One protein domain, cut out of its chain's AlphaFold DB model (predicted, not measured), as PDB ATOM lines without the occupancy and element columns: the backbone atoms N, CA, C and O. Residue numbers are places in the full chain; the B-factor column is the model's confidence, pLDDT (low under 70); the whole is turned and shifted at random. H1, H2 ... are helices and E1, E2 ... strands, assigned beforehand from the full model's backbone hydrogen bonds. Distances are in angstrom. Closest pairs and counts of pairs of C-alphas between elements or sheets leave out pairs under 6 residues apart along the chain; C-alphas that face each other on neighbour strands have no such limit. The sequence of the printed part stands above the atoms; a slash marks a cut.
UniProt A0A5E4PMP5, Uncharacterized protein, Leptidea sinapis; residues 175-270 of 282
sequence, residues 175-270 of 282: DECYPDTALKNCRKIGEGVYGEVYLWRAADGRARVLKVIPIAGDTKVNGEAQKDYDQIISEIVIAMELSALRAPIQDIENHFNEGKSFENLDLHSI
ATOM      1  N   ASP A 175      21.837  25.870  35.812       84.44
ATOM      2  CA  ASP A 175      21.098  24.686  35.352       84.44
ATOM      3  C   ASP A 175      20.971  23.590  36.428       84.44
ATOM      4  O   ASP A 175      20.078  22.743  36.350       84.44
ATOM      5  N   GLU A 176      21.856  23.595  37.431       85.69
ATOM      6  CA  GLU A 176      21.789  22.693  38.582       85.69
ATOM      7  C   GLU A 176      20.748  23.182  39.596       85.69
ATOM      8  O   GLU A 176      19.925  22.389  40.057       85.69
ATOM      9  N   CYS A 177      20.719  24.488  39.878       79.81
ATOM     10  CA  CYS A 177      19.701  25.101  40.734       79.81
ATOM     11  C   CYS A 177      18.304  25.079  40.090       79.81
ATOM     12  O   CYS A 177      17.297  24.762  40.730       79.81
ATOM     13  N   TYR A 178      18.235  25.404  38.798       81.44
ATOM     14  CA  TYR A 178      16.994  25.623  38.063       81.44
ATOM     15  C   TYR A 178      17.012  24.903  36.709       81.44
ATOM     16  O   TYR A 178      17.079  25.549  35.662       81.44
ATOM     17  N   PRO A 179      16.885  23.565  36.689       82.75
ATOM     18  CA  PRO A 179      16.857  22.820  35.436       82.75
ATOM     19  C   PRO A 179      15.643  23.213  34.582       82.75
ATOM     20  O   PRO A 179      14.582  23.571  35.106       82.75
ATOM     21  N   ASP A 180      15.737  23.035  33.262       82.88
ATOM     22  CA  ASP A 180      14.646  23.318  32.312       82.88
ATOM     23  C   ASP A 180      13.302  22.715  32.742       82.88
ATOM     24  O   ASP A 180      12.236  23.298  32.549       82.88
ATOM     25  N   THR A 181      13.326  21.526  33.346       79.81
ATOM     26  CA  THR A 181      12.128  20.861  33.871       79.81
ATOM     27  C   THR A 181      11.437  21.665  34.974       79.81
ATOM     28  O   THR A 181      10.205  21.698  34.992       79.81
ATOM     29  N   ALA A 182      12.197  22.335  35.842       74.25
ATOM     30  CA  ALA A 182      11.687  23.225  36.881       74.25
ATOM     31  C   ALA A 182      11.223  24.571  36.302       74.25
ATOM     32  O   ALA A 182      10.211  25.118  36.750       74.25
ATOM     33  N   LEU A 183      11.917  25.076  35.276       80.38
ATOM     34  CA  LEU A 183      11.625  26.366  34.643       80.38
ATOM     35  C   LEU A 183      10.495  26.326  33.605       80.38
ATOM     36  O   LEU A 183       9.947  27.375  33.271       80.38
ATOM     37  N   LYS A 184      10.065  25.146  33.134       81.31
ATOM     38  CA  LYS A 184       8.954  24.984  32.166       81.31
ATOM     39  C   LYS A 184       7.667  25.725  32.544       81.31
ATOM     40  O   LYS A 184       6.919  26.130  31.660       81.31
ATOM     41  N   ASN A 185       7.408  25.891  33.842       76.50
ATOM     42  CA  ASN A 185       6.226  26.579  34.366       76.50
ATOM     43  C   ASN A 185       6.546  27.965  34.955       76.50
ATOM     44  O   ASN A 185       5.721  28.524  35.684       76.50
ATOM     45  N   CYS A 186       7.724  28.521  34.659       85.69
ATOM     46  CA  CYS A 186       8.081  29.880  35.038       85.69
ATOM     47  C   CYS A 186       7.437  30.896  34.099       85.69
ATOM     48  O   CYS A 186       7.500  30.788  32.875       85.69
ATOM     49  N   ARG A 187       6.845  31.937  34.680       87.12
ATOM     50  CA  ARG A 187       6.275  33.060  33.933       87.12
ATOM     51  C   ARG A 187       6.823  34.363  34.481       87.12
ATOM     52  O   ARG A 187       6.656  34.635  35.664       87.12
ATOM     53  N   LYS A 188       7.385  35.220  33.627       88.56
ATOM     54  CA  LYS A 188       7.795  36.572  34.035       88.56
ATOM     55  C   LYS A 188       6.580  37.357  34.553       88.56
ATOM     56  O   LYS A 188       5.535  37.415  33.900       88.56
ATOM     57  N   ILE A 189       6.712  37.931  35.744       88.06
ATOM     58  CA  ILE A 189       5.678  38.745  36.408       88.06
ATOM     59  C   ILE A 189       6.153  40.156  36.739       88.06
ATOM     60  O   ILE A 189       5.324  41.014  37.036       88.06
ATOM     61  N   GLY A 190       7.457  40.410  36.676       85.50
ATOM     62  CA  GLY A 190       8.015  41.716  36.969       85.50
ATOM     63  C   GLY A 190       9.414  41.894  36.405       85.50
ATOM     64  O   GLY A 190      10.084  40.944  36.003       85.50
ATOM     65  N   GLU A 191       9.832  43.147  36.384       83.50
ATOM     66  CA  GLU A 191      11.154  43.590  35.969       83.50
ATOM     67  C   GLU A 191      11.525  44.791  36.831       83.50
ATOM     68  O   GLU A 191      10.668  45.614  37.169       83.50
ATOM     69  N   GLY A 192      12.792  44.868  37.213       79.38
ATOM     70  CA  GLY A 192      13.367  46.036  37.854       79.38
ATOM     71  C   GLY A 192      14.707  46.386  37.222       79.38
ATOM     72  O   GLY A 192      15.215  45.682  36.356       79.38
ATOM     73  N   VAL A 193      15.311  47.462  37.713       80.31
ATOM     74  CA  VAL A 193      16.609  47.962  37.235       80.31
ATOM     75  C   VAL A 193      17.677  46.873  37.160       80.31
ATOM     76  O   VAL A 193      18.403  46.786  36.184       80.31
ATOM     77  N   TYR A 194      17.762  46.037  38.193       79.62
ATOM     78  CA  TYR A 194      18.869  45.096  38.364       79.62
ATOM     79  C   TYR A 194      18.525  43.659  37.996       79.62
ATOM     80  O   TYR A 194      19.360  42.783  38.180       79.62
ATOM     81  N   GLY A 195      17.300  43.374  37.559       85.62
ATOM     82  CA  GLY A 195      16.915  41.985  37.382       85.62
ATOM     83  C   GLY A 195      15.456  41.757  37.055       85.62
ATOM     84  O   GLY A 195      14.652  42.682  36.899       85.62
ATOM     85  N   GLU A 196      15.121  40.480  36.982       88.00
ATOM     86  CA  GLU A 196      13.839  39.991  36.501       88.00
ATOM     87  C   GLU A 196      13.140  39.176  37.583       88.00
ATOM     88  O   GLU A 196      13.772  38.590  38.461       88.00
ATOM     89  N   VAL A 197      11.808  39.180  37.548       89.12
ATOM     90  CA  VAL A 197      10.981  38.494  38.539       89.12
ATOM     91  C   VAL A 197      10.026  37.547  37.831       89.12
ATOM     92  O   VAL A 197       9.245  37.956  36.966       89.12
ATOM     93  N   TYR A 198      10.046  36.289  38.248       89.06
ATOM     94  CA  TYR A 198       9.261  35.201  37.694       89.06
ATOM     95  C   TYR A 198       8.348  34.604  38.758       89.06
ATOM     96  O   TYR A 198       8.717  34.444  39.916       89.06
ATOM     97  N   LEU A 199       7.136  34.251  38.350       88.31
ATOM     98  CA  LEU A 199       6.298  33.315  39.073       88.31
ATOM     99  C   LEU A 199       6.779  31.915  38.719       88.31
ATOM    100  O   LEU A 199       6.686  31.515  37.558       88.31
ATOM    101  N   TRP A 200       7.254  31.187  39.714       83.69
ATOM    102  CA  TRP A 200       7.671  29.801  39.602       83.69
ATOM    103  C   TRP A 200       6.669  28.911  40.336       83.69
ATOM    104  O   TRP A 200       6.209  29.244  41.428       83.69
ATOM    105  N   ARG A 201       6.290  27.783  39.736       80.25
ATOM    106  CA  ARG A 201       5.475  26.761  40.401       80.25
ATOM    107  C   ARG A 201       6.332  25.532  40.610       80.25
ATOM    108  O   ARG A 201       6.708  24.875  39.642       80.25
ATOM    109  N   ALA A 202       6.628  25.248  41.869       70.62
ATOM    110  CA  ALA A 202       7.407  24.082  42.231       70.62
ATOM    111  C   ALA A 202       6.588  22.791  42.086       70.62
ATOM    112  O   ALA A 202       5.368  22.820  41.898       70.62
ATOM    113  N   ALA A 203       7.268  21.647  42.187       70.56
ATOM    114  CA  ALA A 203       6.644  20.328  42.069       70.56
ATOM    115  C   ALA A 203       5.558  20.070  43.134       70.56
ATOM    116  O   ALA A 203       4.641  19.290  42.894       70.56
ATOM    117  N   ASP A 204       5.625  20.762  44.276       76.31
ATOM    118  CA  ASP A 204       4.615  20.718  45.343       76.31
ATOM    119  C   ASP A 204       3.337  21.526  45.023       76.31
ATOM    120  O   ASP A 204       2.414  21.585  45.833       76.31
ATOM    121  N   GLY A 205       3.270  22.166  43.850       74.12
ATOM    122  CA  GLY A 205       2.135  22.969  43.396       74.12
ATOM    123  C   GLY A 205       2.076  24.380  43.989       74.12
ATOM    124  O   GLY A 205       1.253  25.193  43.541       74.12
ATOM    125  N   ARG A 206       2.954  24.719  44.944       78.69
ATOM    126  CA  ARG A 206       3.005  26.058  45.536       78.69
ATOM    127  C   ARG A 206       3.608  27.050  44.548       78.69
ATOM    128  O   ARG A 206       4.581  26.776  43.844       78.69
ATOM    129  N   ALA A 207       2.987  28.223  44.483       81.56
ATOM    130  CA  ALA A 207       3.501  29.346  43.717       81.56
ATOM    131  C   ALA A 207       4.559  30.087  44.539       81.56
ATOM    132  O   ALA A 207       4.308  30.451  45.686       81.56
ATOM    133  N   ARG A 208       5.713  30.329  43.928       83.81
ATOM    134  CA  ARG A 208       6.851  31.060  44.483       83.81
ATOM    135  C   ARG A 208       7.249  32.185  43.538       83.81
ATOM    136  O   ARG A 208       6.923  32.164  42.350       83.81
ATOM    137  N   VAL A 209       7.946  33.175  44.075       86.75
ATOM    138  CA  VAL A 209       8.507  34.276  43.294       86.75
ATOM    139  C   VAL A 209      10.011  34.064  43.201       86.75
ATOM    140  O   VAL A 209      10.685  34.057  44.223       86.75
ATOM    141  N   LEU A 210      10.521  33.890  41.986       87.38
ATOM    142  CA  LEU A 210      11.947  33.797  41.689       87.38
ATOM    143  C   LEU A 210      12.428  35.157  41.186       87.38
ATOM    144  O   LEU A 210      11.934  35.651  40.171       87.38
ATOM    145  N   LYS A 211      13.380  35.768  41.887       90.88
ATOM    146  CA  LYS A 211      14.021  37.011  41.458       90.88
ATOM    147  C   LYS A 211      15.454  36.714  41.037       90.88
ATOM    148  O   LYS A 211      16.238  36.244  41.850       90.88
ATOM    149  N   VAL A 212      15.784  37.017  39.788       90.31
ATOM    150  CA  VAL A 212      17.116  36.791  39.215       90.31
ATOM    151  C   VAL A 212      17.820  38.135  39.079       90.31
ATOM    152  O   VAL A 212      17.282  39.052  38.455       90.31
ATOM    153  N   ILE A 213      19.000  38.260  39.687       92.25
ATOM    154  CA  ILE A 213      19.798  39.491  39.721       92.25
ATOM    155  C   ILE A 213      21.220  39.145  39.273       92.25
ATOM    156  O   ILE A 213      21.938  38.498  40.033       92.25
ATOM    157  N   PRO A 214      21.650  39.568  38.075       92.38
ATOM    158  CA  PRO A 214      23.049  39.455  37.681       92.38
ATOM    159  C   PRO A 214      23.923  40.369  38.550       92.38
ATOM    160  O   PRO A 214      23.598  41.547  38.749       92.38
ATOM    161  N   ILE A 215      25.018  39.822  39.073       93.94
ATOM    162  CA  ILE A 215      25.974  40.522  39.936       93.94
ATOM    163  C   ILE A 215      27.409  40.247  39.482       93.94
ATOM    164  O   ILE A 215      27.670  39.227  38.848       93.94
ATOM    165  N   ALA A 216      28.337  41.131  39.856       92.62
ATOM    166  CA  ALA A 216      29.780  40.980  39.649       92.62
ATOM    167  C   ALA A 216      30.209  40.712  38.186       92.62
ATOM    168  O   ALA A 216      31.230  40.074  37.937       92.62
ATOM    169  N   GLY A 217      29.430  41.194  37.212       90.94
ATOM    170  CA  GLY A 217      29.739  41.104  35.787       90.94
ATOM    171  C   GLY A 217      29.849  42.468  35.102       90.94
ATOM    172  O   GLY A 217      29.223  43.449  35.499       90.94
ATOM    173  N   ASP A 218      30.589  42.508  33.993       91.62
ATOM    174  CA  ASP A 218      30.878  43.752  33.258       91.62
ATOM    175  C   ASP A 218      29.746  44.201  32.318       91.62
ATOM    176  O   ASP A 218      29.742  45.314  31.782       91.62
ATOM    177  N   THR A 219      28.770  43.323  32.072       89.06
ATOM    178  CA  THR A 219      27.672  43.598  31.139       89.06
ATOM    179  C   THR A 219      26.583  44.406  31.821       89.06
ATOM    180  O   THR A 219      26.058  44.006  32.857       89.06
ATOM    181  N   LYS A 220      26.165  45.510  31.200       83.81
ATOM    182  CA  LYS A 220      25.052  46.306  31.718       83.81
ATOM    183  C   LYS A 220      23.728  45.550  31.625       83.81
ATOM    184  O   LYS A 220      23.368  45.061  30.556       83.81
ATOM    185  N   VAL A 221      22.968  45.554  32.715       80.25
ATOM    186  CA  VAL A 221      21.603  45.020  32.799       80.25
ATOM    187  C   VAL A 221      20.648  46.204  32.813       80.25
ATOM    188  O   VAL A 221      20.797  47.115  33.622       80.25
ATOM    189  N   ASN A 222      19.712  46.247  31.863       81.44
ATOM    190  CA  ASN A 222      18.748  47.347  31.708       81.44
ATOM    191  C   ASN A 222      19.389  48.752  31.656       81.44
ATOM    192  O   ASN A 222      18.805  49.743  32.083       81.44
ATOM    193  N   GLY A 223      20.601  48.842  31.098       82.81
ATOM    194  CA  GLY A 223      21.358  50.093  30.973       82.81
ATOM    195  C   GLY A 223      22.199  50.467  32.197       82.81
ATOM    196  O   GLY A 223      22.968  51.427  32.117       82.81
ATOM    197  N   GLU A 224      22.127  49.691  33.277       83.94
ATOM    198  CA  GLU A 224      22.848  49.919  34.529       83.94
ATOM    199  C   GLU A 224      23.966  48.893  34.743       83.94
ATOM    200  O   GLU A 224      23.903  47.766  34.254       83.94
ATOM    201  N   ALA A 225      25.014  49.296  35.465       87.88
ATOM    202  CA  ALA A 225      26.047  48.364  35.913       87.88
ATOM    203  C   ALA A 225      25.455  47.349  36.902       87.88
ATOM    204  O   ALA A 225      24.541  47.682  37.670       87.88
ATOM    205  N   GLN A 226      25.980  46.124  36.869       90.44
ATOM    206  CA  GLN A 226      25.597  45.082  37.817       90.44
ATOM    207  C   GLN A 226      26.010  45.481  39.231       90.44
ATOM    208  O   GLN A 226      26.900  46.308  39.424       90.44
ATOM    209  N   LYS A 227      25.319  44.918  40.222       88.81
ATOM    210  CA  LYS A 227      25.717  45.096  41.618       88.81
ATOM    211  C   LYS A 227      26.988  44.302  41.891       88.81
ATOM    212  O   LYS A 227      27.115  43.184  41.397       88.81
ATOM    213  N   ASP A 228      27.854  44.842  42.734       89.50
ATOM    214  CA  ASP A 228      28.948  44.081  43.334       89.50
ATOM    215  C   ASP A 228      28.463  43.275  44.553       89.50
ATOM    216  O   ASP A 228      27.332  43.441  45.034       89.50
ATOM    217  N   TYR A 229      29.308  42.358  45.035       88.88
ATOM    218  CA  TYR A 229      28.973  41.461  46.145       88.88
ATOM    219  C   TYR A 229      28.590  42.221  47.423       88.88
ATOM    220  O   TYR A 229      27.603  41.876  48.066       88.88
ATOM    221  N   ASP A 230      29.299  43.293  47.767       86.25
ATOM    222  CA  ASP A 230      29.002  44.144  48.926       86.25
ATOM    223  C   ASP A 230      27.611  44.800  48.825       86.25
ATOM    224  O   ASP A 230      26.878  44.916  49.811       86.25
ATOM    225  N   GLN A 231      27.196  45.161  47.611       84.50
ATOM    226  CA  GLN A 231      25.925  45.838  47.361       84.50
ATOM    227  C   GLN A 231      24.725  44.889  47.439       84.50
ATOM    228  O   GLN A 231      23.623  45.318  47.811       84.50
ATOM    229  N   ILE A 232      24.895  43.612  47.070       88.81
ATOM    230  CA  ILE A 232      23.807  42.624  47.122       88.81
ATOM    231  C   ILE A 232      23.567  42.079  48.537       88.81
ATOM    232  O   ILE A 232      22.432  41.711  48.842       88.81
ATOM    233  N   ILE A 233      24.570  42.128  49.427       84.69
ATOM    234  CA  ILE A 233      24.465  41.671  50.827       84.69
ATOM    235  C   ILE A 233      23.226  42.236  51.525       84.69
ATOM    236  O   ILE A 233      22.456  41.487  52.121       84.69
ATOM    237  N   SER A 234      23.000  43.548  51.417       84.44
ATOM    238  CA  SER A 234      21.863  44.203  52.078       84.44
ATOM    239  C   SER A 234      20.508  43.615  51.665       84.44
ATOM    240  O   SER A 234      19.606  43.492  52.489       84.44
ATOM    241  N   GLU A 235      20.363  43.218  50.401       86.44
ATOM    242  CA  GLU A 235      19.122  42.648  49.879       86.44
ATOM    243  C   GLU A 235      18.907  41.216  50.379       86.44
ATOM    244  O   GLU A 235      17.793  40.879  50.776       86.44
ATOM    245  N   ILE A 236      19.981  40.421  50.426       83.38
ATOM    246  CA  ILE A 236      19.983  39.052  50.957       83.38
ATOM    247  C   ILE A 236      19.585  39.062  52.434       83.38
ATOM    248  O   ILE A 236      18.627  38.391  52.814       83.38
ATOM    249  N   VAL A 237      20.264  39.875  53.253       80.50
ATOM    250  CA  VAL A 237      20.019  39.945  54.702       80.50
ATOM    251  C   VAL A 237      18.582  40.374  54.987       80.50
ATOM    252  O   VAL A 237      17.875  39.690  55.715       80.50
ATOM    253  N   ILE A 238      18.098  41.450  54.355       80.44
ATOM    254  CA  ILE A 238      16.720  41.916  54.568       80.44
ATOM    255  C   ILE A 238      15.702  40.836  54.175       80.44
ATOM    256  O   ILE A 238      14.713  40.647  54.883       80.44
ATOM    257  N   ALA A 239      15.916  40.131  53.060       82.50
ATOM    258  CA  ALA A 239      15.008  39.074  52.624       82.50
ATOM    259  C   ALA A 239      14.968  37.898  53.615       82.50
ATOM    260  O   ALA A 239      13.880  37.395  53.899       82.50
ATOM    261  N   MET A 240      16.122  37.501  54.160       77.62
ATOM    262  CA  MET A 240      16.220  36.447  55.177       77.62
ATOM    263  C   MET A 240      15.507  36.849  56.469       77.62
ATOM    264  O   MET A 240      14.614  36.132  56.918       77.62
ATOM    265  N   GLU A 241      15.817  38.027  57.020       78.62
ATOM    266  CA  GLU A 241      15.218  38.485  58.281       78.62
ATOM    267  C   GLU A 241      13.696  38.647  58.168       78.62
ATOM    268  O   GLU A 241      12.943  38.199  59.031       78.62
ATOM    269  N   LEU A 242      13.201  39.226  57.066       79.25
ATOM    270  CA  LEU A 242      11.756  39.343  56.840       79.25
ATOM    271  C   LEU A 242      11.075  37.981  56.645       79.25
ATOM    272  O   LEU A 242       9.891  37.851  56.967       79.25
ATOM    273  N   SER A 243      11.789  36.981  56.120       75.62
ATOM    274  CA  SER A 243      11.282  35.609  56.020       75.62
ATOM    275  C   SER A 243      11.159  34.960  57.394       75.62
ATOM    276  O   SER A 243      10.118  34.374  57.692       75.62
ATOM    277  N   ALA A 244      12.165  35.126  58.256       70.94
ATOM    278  CA  ALA A 244      12.173  34.584  59.614       70.94
ATOM    279  C   ALA A 244      10.997  35.099  60.464       70.94
ATOM    280  O   ALA A 244      10.406  34.354  61.245       70.94
ATOM    281  N   LEU A 245      10.550  36.338  60.225       73.56
ATOM    282  CA  LEU A 245       9.353  36.897  60.868       73.56
ATOM    283  C   LEU A 245       8.033  36.189  60.497       73.56
ATOM    284  O   LEU A 245       7.003  36.476  61.108       73.56
ATOM    285  N   ARG A 246       8.020  35.284  59.506       68.94
ATOM    286  CA  ARG A 246       6.834  34.479  59.153       68.94
ATOM    287  C   ARG A 246       6.630  33.264  60.063       68.94
ATOM    288  O   ARG A 246       5.622  32.575  59.882       68.94
ATOM    289  N   ALA A 247       7.538  32.995  61.004       64.69
ATOM    290  CA  ALA A 247       7.397  31.912  61.972       64.69
ATOM    291  C   ALA A 247       6.006  31.951  62.650       64.69
ATOM    292  O   ALA A 247       5.589  33.011  63.133       64.69
ATOM    293  N   PRO A 248       5.243  30.837  62.662       64.75
ATOM    294  CA  PRO A 248       3.932  30.801  63.282       64.75
ATOM    295  C   PRO A 248       4.001  31.222  64.743       64.75
ATOM    296  O   PRO A 248       4.820  30.724  65.511       64.75
ATOM    297  N   ILE A 249       3.061  32.079  65.141       65.12
ATOM    298  CA  ILE A 249       2.906  32.510  66.535       65.12
ATOM    299  C   ILE A 249       2.800  31.290  67.464       65.12
ATOM    300  O   ILE A 249       3.350  31.322  68.552       65.12
ATOM    301  N   GLN A 250       2.190  30.189  67.011       60.81
ATOM    302  CA  GLN A 250       2.082  28.955  67.792       60.81
ATOM    303  C   GLN A 250       3.434  28.273  68.060       60.81
ATOM    304  O   GLN A 250       3.630  27.748  69.151       60.81
ATOM    305  N   ASP A 251       4.362  28.280  67.100       61.72
ATOM    306  CA  ASP A 251       5.695  27.679  67.266       61.72
ATOM    307  C   ASP A 251       6.539  28.526  68.224       61.72
ATOM    308  O   ASP A 251       7.222  28.003  69.105       61.72
ATOM    309  N   ILE A 252       6.391  29.848  68.115       63.91
ATOM    310  CA  ILE A 252       6.959  30.826  69.042       63.91
ATOM    311  C   ILE A 252       6.377  30.625  70.457       63.91
ATOM    312  O   ILE A 252       7.119  30.534  71.431       63.91
ATOM    313  N   GLU A 253       5.055  30.494  70.589       63.75
ATOM    314  CA  GLU A 253       4.365  30.244  71.862       63.75
ATOM    315  C   GLU A 253       4.757  28.900  72.487       63.75
ATOM    316  O   GLU A 253       4.949  28.824  73.699       63.75
ATOM    317  N   ASN A 254       4.925  27.843  71.689       63.81
ATOM    318  CA  ASN A 254       5.400  26.546  72.172       63.81
ATOM    319  C   ASN A 254       6.830  26.645  72.719       63.81
ATOM    320  O   ASN A 254       7.101  26.114  73.795       63.81
ATOM    321  N   HIS A 255       7.709  27.396  72.048       61.84
ATOM    322  CA  HIS A 255       9.063  27.668  72.535       61.84
ATOM    323  C   HIS A 255       9.048  28.377  73.904       61.84
ATOM    324  O   HIS A 255       9.817  28.022  74.799       61.84
ATOM    325  N   PHE A 256       8.120  29.319  74.109       62.44
ATOM    326  CA  PHE A 256       7.920  29.972  75.408       62.44
ATOM    327  C   PHE A 256       7.328  29.036  76.472       62.44
ATOM    328  O   PHE A 256       7.738  29.086  77.633       62.44
ATOM    329  N   ASN A 257       6.398  28.158  76.093       62.59
ATOM    330  CA  ASN A 257       5.784  27.187  77.004       62.59
ATOM    331  C   ASN A 257       6.780  26.117  77.492       62.59
ATOM    332  O   ASN A 257       6.591  25.549  78.567       62.59
ATOM    333  N   GLU A 258       7.861  25.879  76.746       68.00
ATOM    334  CA  GLU A 258       8.986  25.019  77.141       68.00
ATOM    335  C   GLU A 258       9.960  25.692  78.132       68.00
ATOM    336  O   GLU A 258      10.939  25.072  78.549       68.00
ATOM    337  N   GLY A 259       9.705  26.942  78.540       58.50
ATOM    338  CA  GLY A 259      10.529  27.671  79.510       58.50
ATOM    339  C   GLY A 259      11.836  28.225  78.937       58.50
ATOM    340  O   GLY A 259      12.746  28.552  79.703       58.50
ATOM    341  N   LYS A 260      11.955  28.328  77.609       59.28
ATOM    342  CA  LYS A 260      13.132  28.897  76.943       59.28
ATOM    343  C   LYS A 260      13.063  30.433  76.942       59.28
ATOM    344  O   LYS A 260      12.008  31.022  76.714       59.28
ATOM    345  N   SER A 261      14.197  31.069  77.251       57.66
ATOM    346  CA  SER A 261      14.380  32.530  77.263       57.66
ATOM    347  C   SER A 261      14.214  33.125  75.860       57.66
ATOM    348  O   SER A 261      14.580  32.482  74.877       57.66
ATOM    349  N   PHE A 262      13.737  34.375  75.775       56.69
ATOM    350  CA  PHE A 262      13.704  35.159  74.529       56.69
ATOM    351  C   PHE A 262      15.083  35.237  73.852       56.69
ATOM    352  O   PHE A 262      15.162  35.269  72.631       56.69
ATOM    353  N   GLU A 263      16.158  35.212  74.640       55.69
ATOM    354  CA  GLU A 263      17.547  35.292  74.167       55.69
ATOM    355  C   GLU A 263      17.982  34.066  73.344       55.69
ATOM    356  O   GLU A 263      18.925  34.161  72.568       55.69
ATOM    357  N   ASN A 264      17.270  32.936  73.457       57.88
ATOM    358  CA  ASN A 264      17.602  31.683  72.768       57.88
ATOM    359  C   ASN A 264      16.653  31.359  71.600       57.88
ATOM    360  O   ASN A 264      16.704  30.256  71.050       57.88
ATOM    361  N   LEU A 265      15.754  32.284  71.242       58.81
ATOM    362  CA  LEU A 265      14.805  32.074  70.154       58.81
ATOM    363  C   LEU A 265      15.466  32.385  68.805       58.81
ATOM    364  O   LEU A 265      15.400  33.510  68.313       58.81
ATOM    365  N   ASP A 266      16.065  31.371  68.183       66.25
ATOM    366  CA  ASP A 266      16.520  31.461  66.794       66.25
ATOM    367  C   ASP A 266      15.347  31.249  65.825       66.25
ATOM    368  O   ASP A 266      14.912  30.123  65.573       66.25
ATOM    369  N   LEU A 267      14.832  32.343  65.258       59.81
ATOM    370  CA  LEU A 267      13.739  32.306  64.283       59.81
ATOM    371  C   LEU A 267      14.137  31.658  62.948       59.81
ATOM    372  O   LEU A 267      13.253  31.176  62.238       59.81
ATOM    373  N   HIS A 268      15.431  31.609  62.611       57.72
ATOM    374  CA  HIS A 268      15.913  30.952  61.390       57.72
ATOM    375  C   HIS A 268      15.873  29.422  61.509       57.72
ATOM    376  O   HIS A 268      15.788  28.735  60.492       57.72
ATOM    377  N   SER A 269      15.847  28.889  62.737       58.09
ATOM    378  CA  SER A 269      15.703  27.452  63.021       58.09
ATOM    379  C   SER A 269      14.261  26.926  62.943       58.09
ATOM    380  O   SER A 269      14.046  25.714  62.964       58.09
ATOM    381  N   ILE A 270      13.259  27.811  62.861       58.91
ATOM    382  CA  ILE A 270      11.840  27.429  62.849       58.91
ATOM    383  C   ILE A 270      11.414  27.110  61.408       58.91
ATOM    384  O   ILE A 270      11.515  27.958  60.521       58.91
TER     385      ILE A 270
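This is residues 175 to 270 of the 282 residues of an uncharacterized protein of Leptidea sinapis (UniProt A0A5E4PMP5). A small sheet of three antiparallel strands, E1, E2 and E3, makes one part of this loose model, and from a long loop at residues 213 to 228 the helix H2 leads away as a bare arm to the other part. There H3 and a tail, residues 258 to 270, make an open hook that folds back towards H2, while short H1 only grazes the sheet. The 96 printed residues include three named helices and three named strands, in the order H1 E1 E2 E3 H2 H3; the sheet's order is E1, E2, E3, and the class is mixed. The radius of gyration of the C-alphas is 18.1 A, and the spans are 54 by 34 by 23 A.

Look first at E2, residues 195 to 201, the inner strand between the edge strands E1, residues 187 to 192, and E3, residues 207 to 212. They form a meander, each strand the antiparallel neighbour of the one before, with two hairpins, E1 and E2, and E2 and E3. Find N 189 and O 197 at 2.8 A across E1 and E2, and N 198 and O 210 at 2.8 A across E2 and E3. H1, residues 180 to 183, only grazes the sheet with residues 182 to 183; the C-alphas of Leu 183 and Trp 200, its closest to E2, are 7.2 A apart. H2, residues 229 to 244, and H3, residues 249 to 257, are not on the sheet and are apart from each other. Every O i to N i+4 pair is within hydrogen-bond range in H3, and 10 of 12 in H2; H1 is too short for such a pair.

Find C-alpha 195 at (16.915, 41.985, 37.382); E2 runs 19.3 A from there. H2 runs 22.6 A from C-alpha 229 at (28.973, 41.461, 46.145), and H3 ends at C-alpha 257, (5.784, 27.187, 77.004).

The C-alphas farthest apart, Gly 223 and Gly 259, are 54.6 A apart. The printed part has no cut, and E3 to H2 is a long link. Residues 246 to 270 have pLDDT under 70.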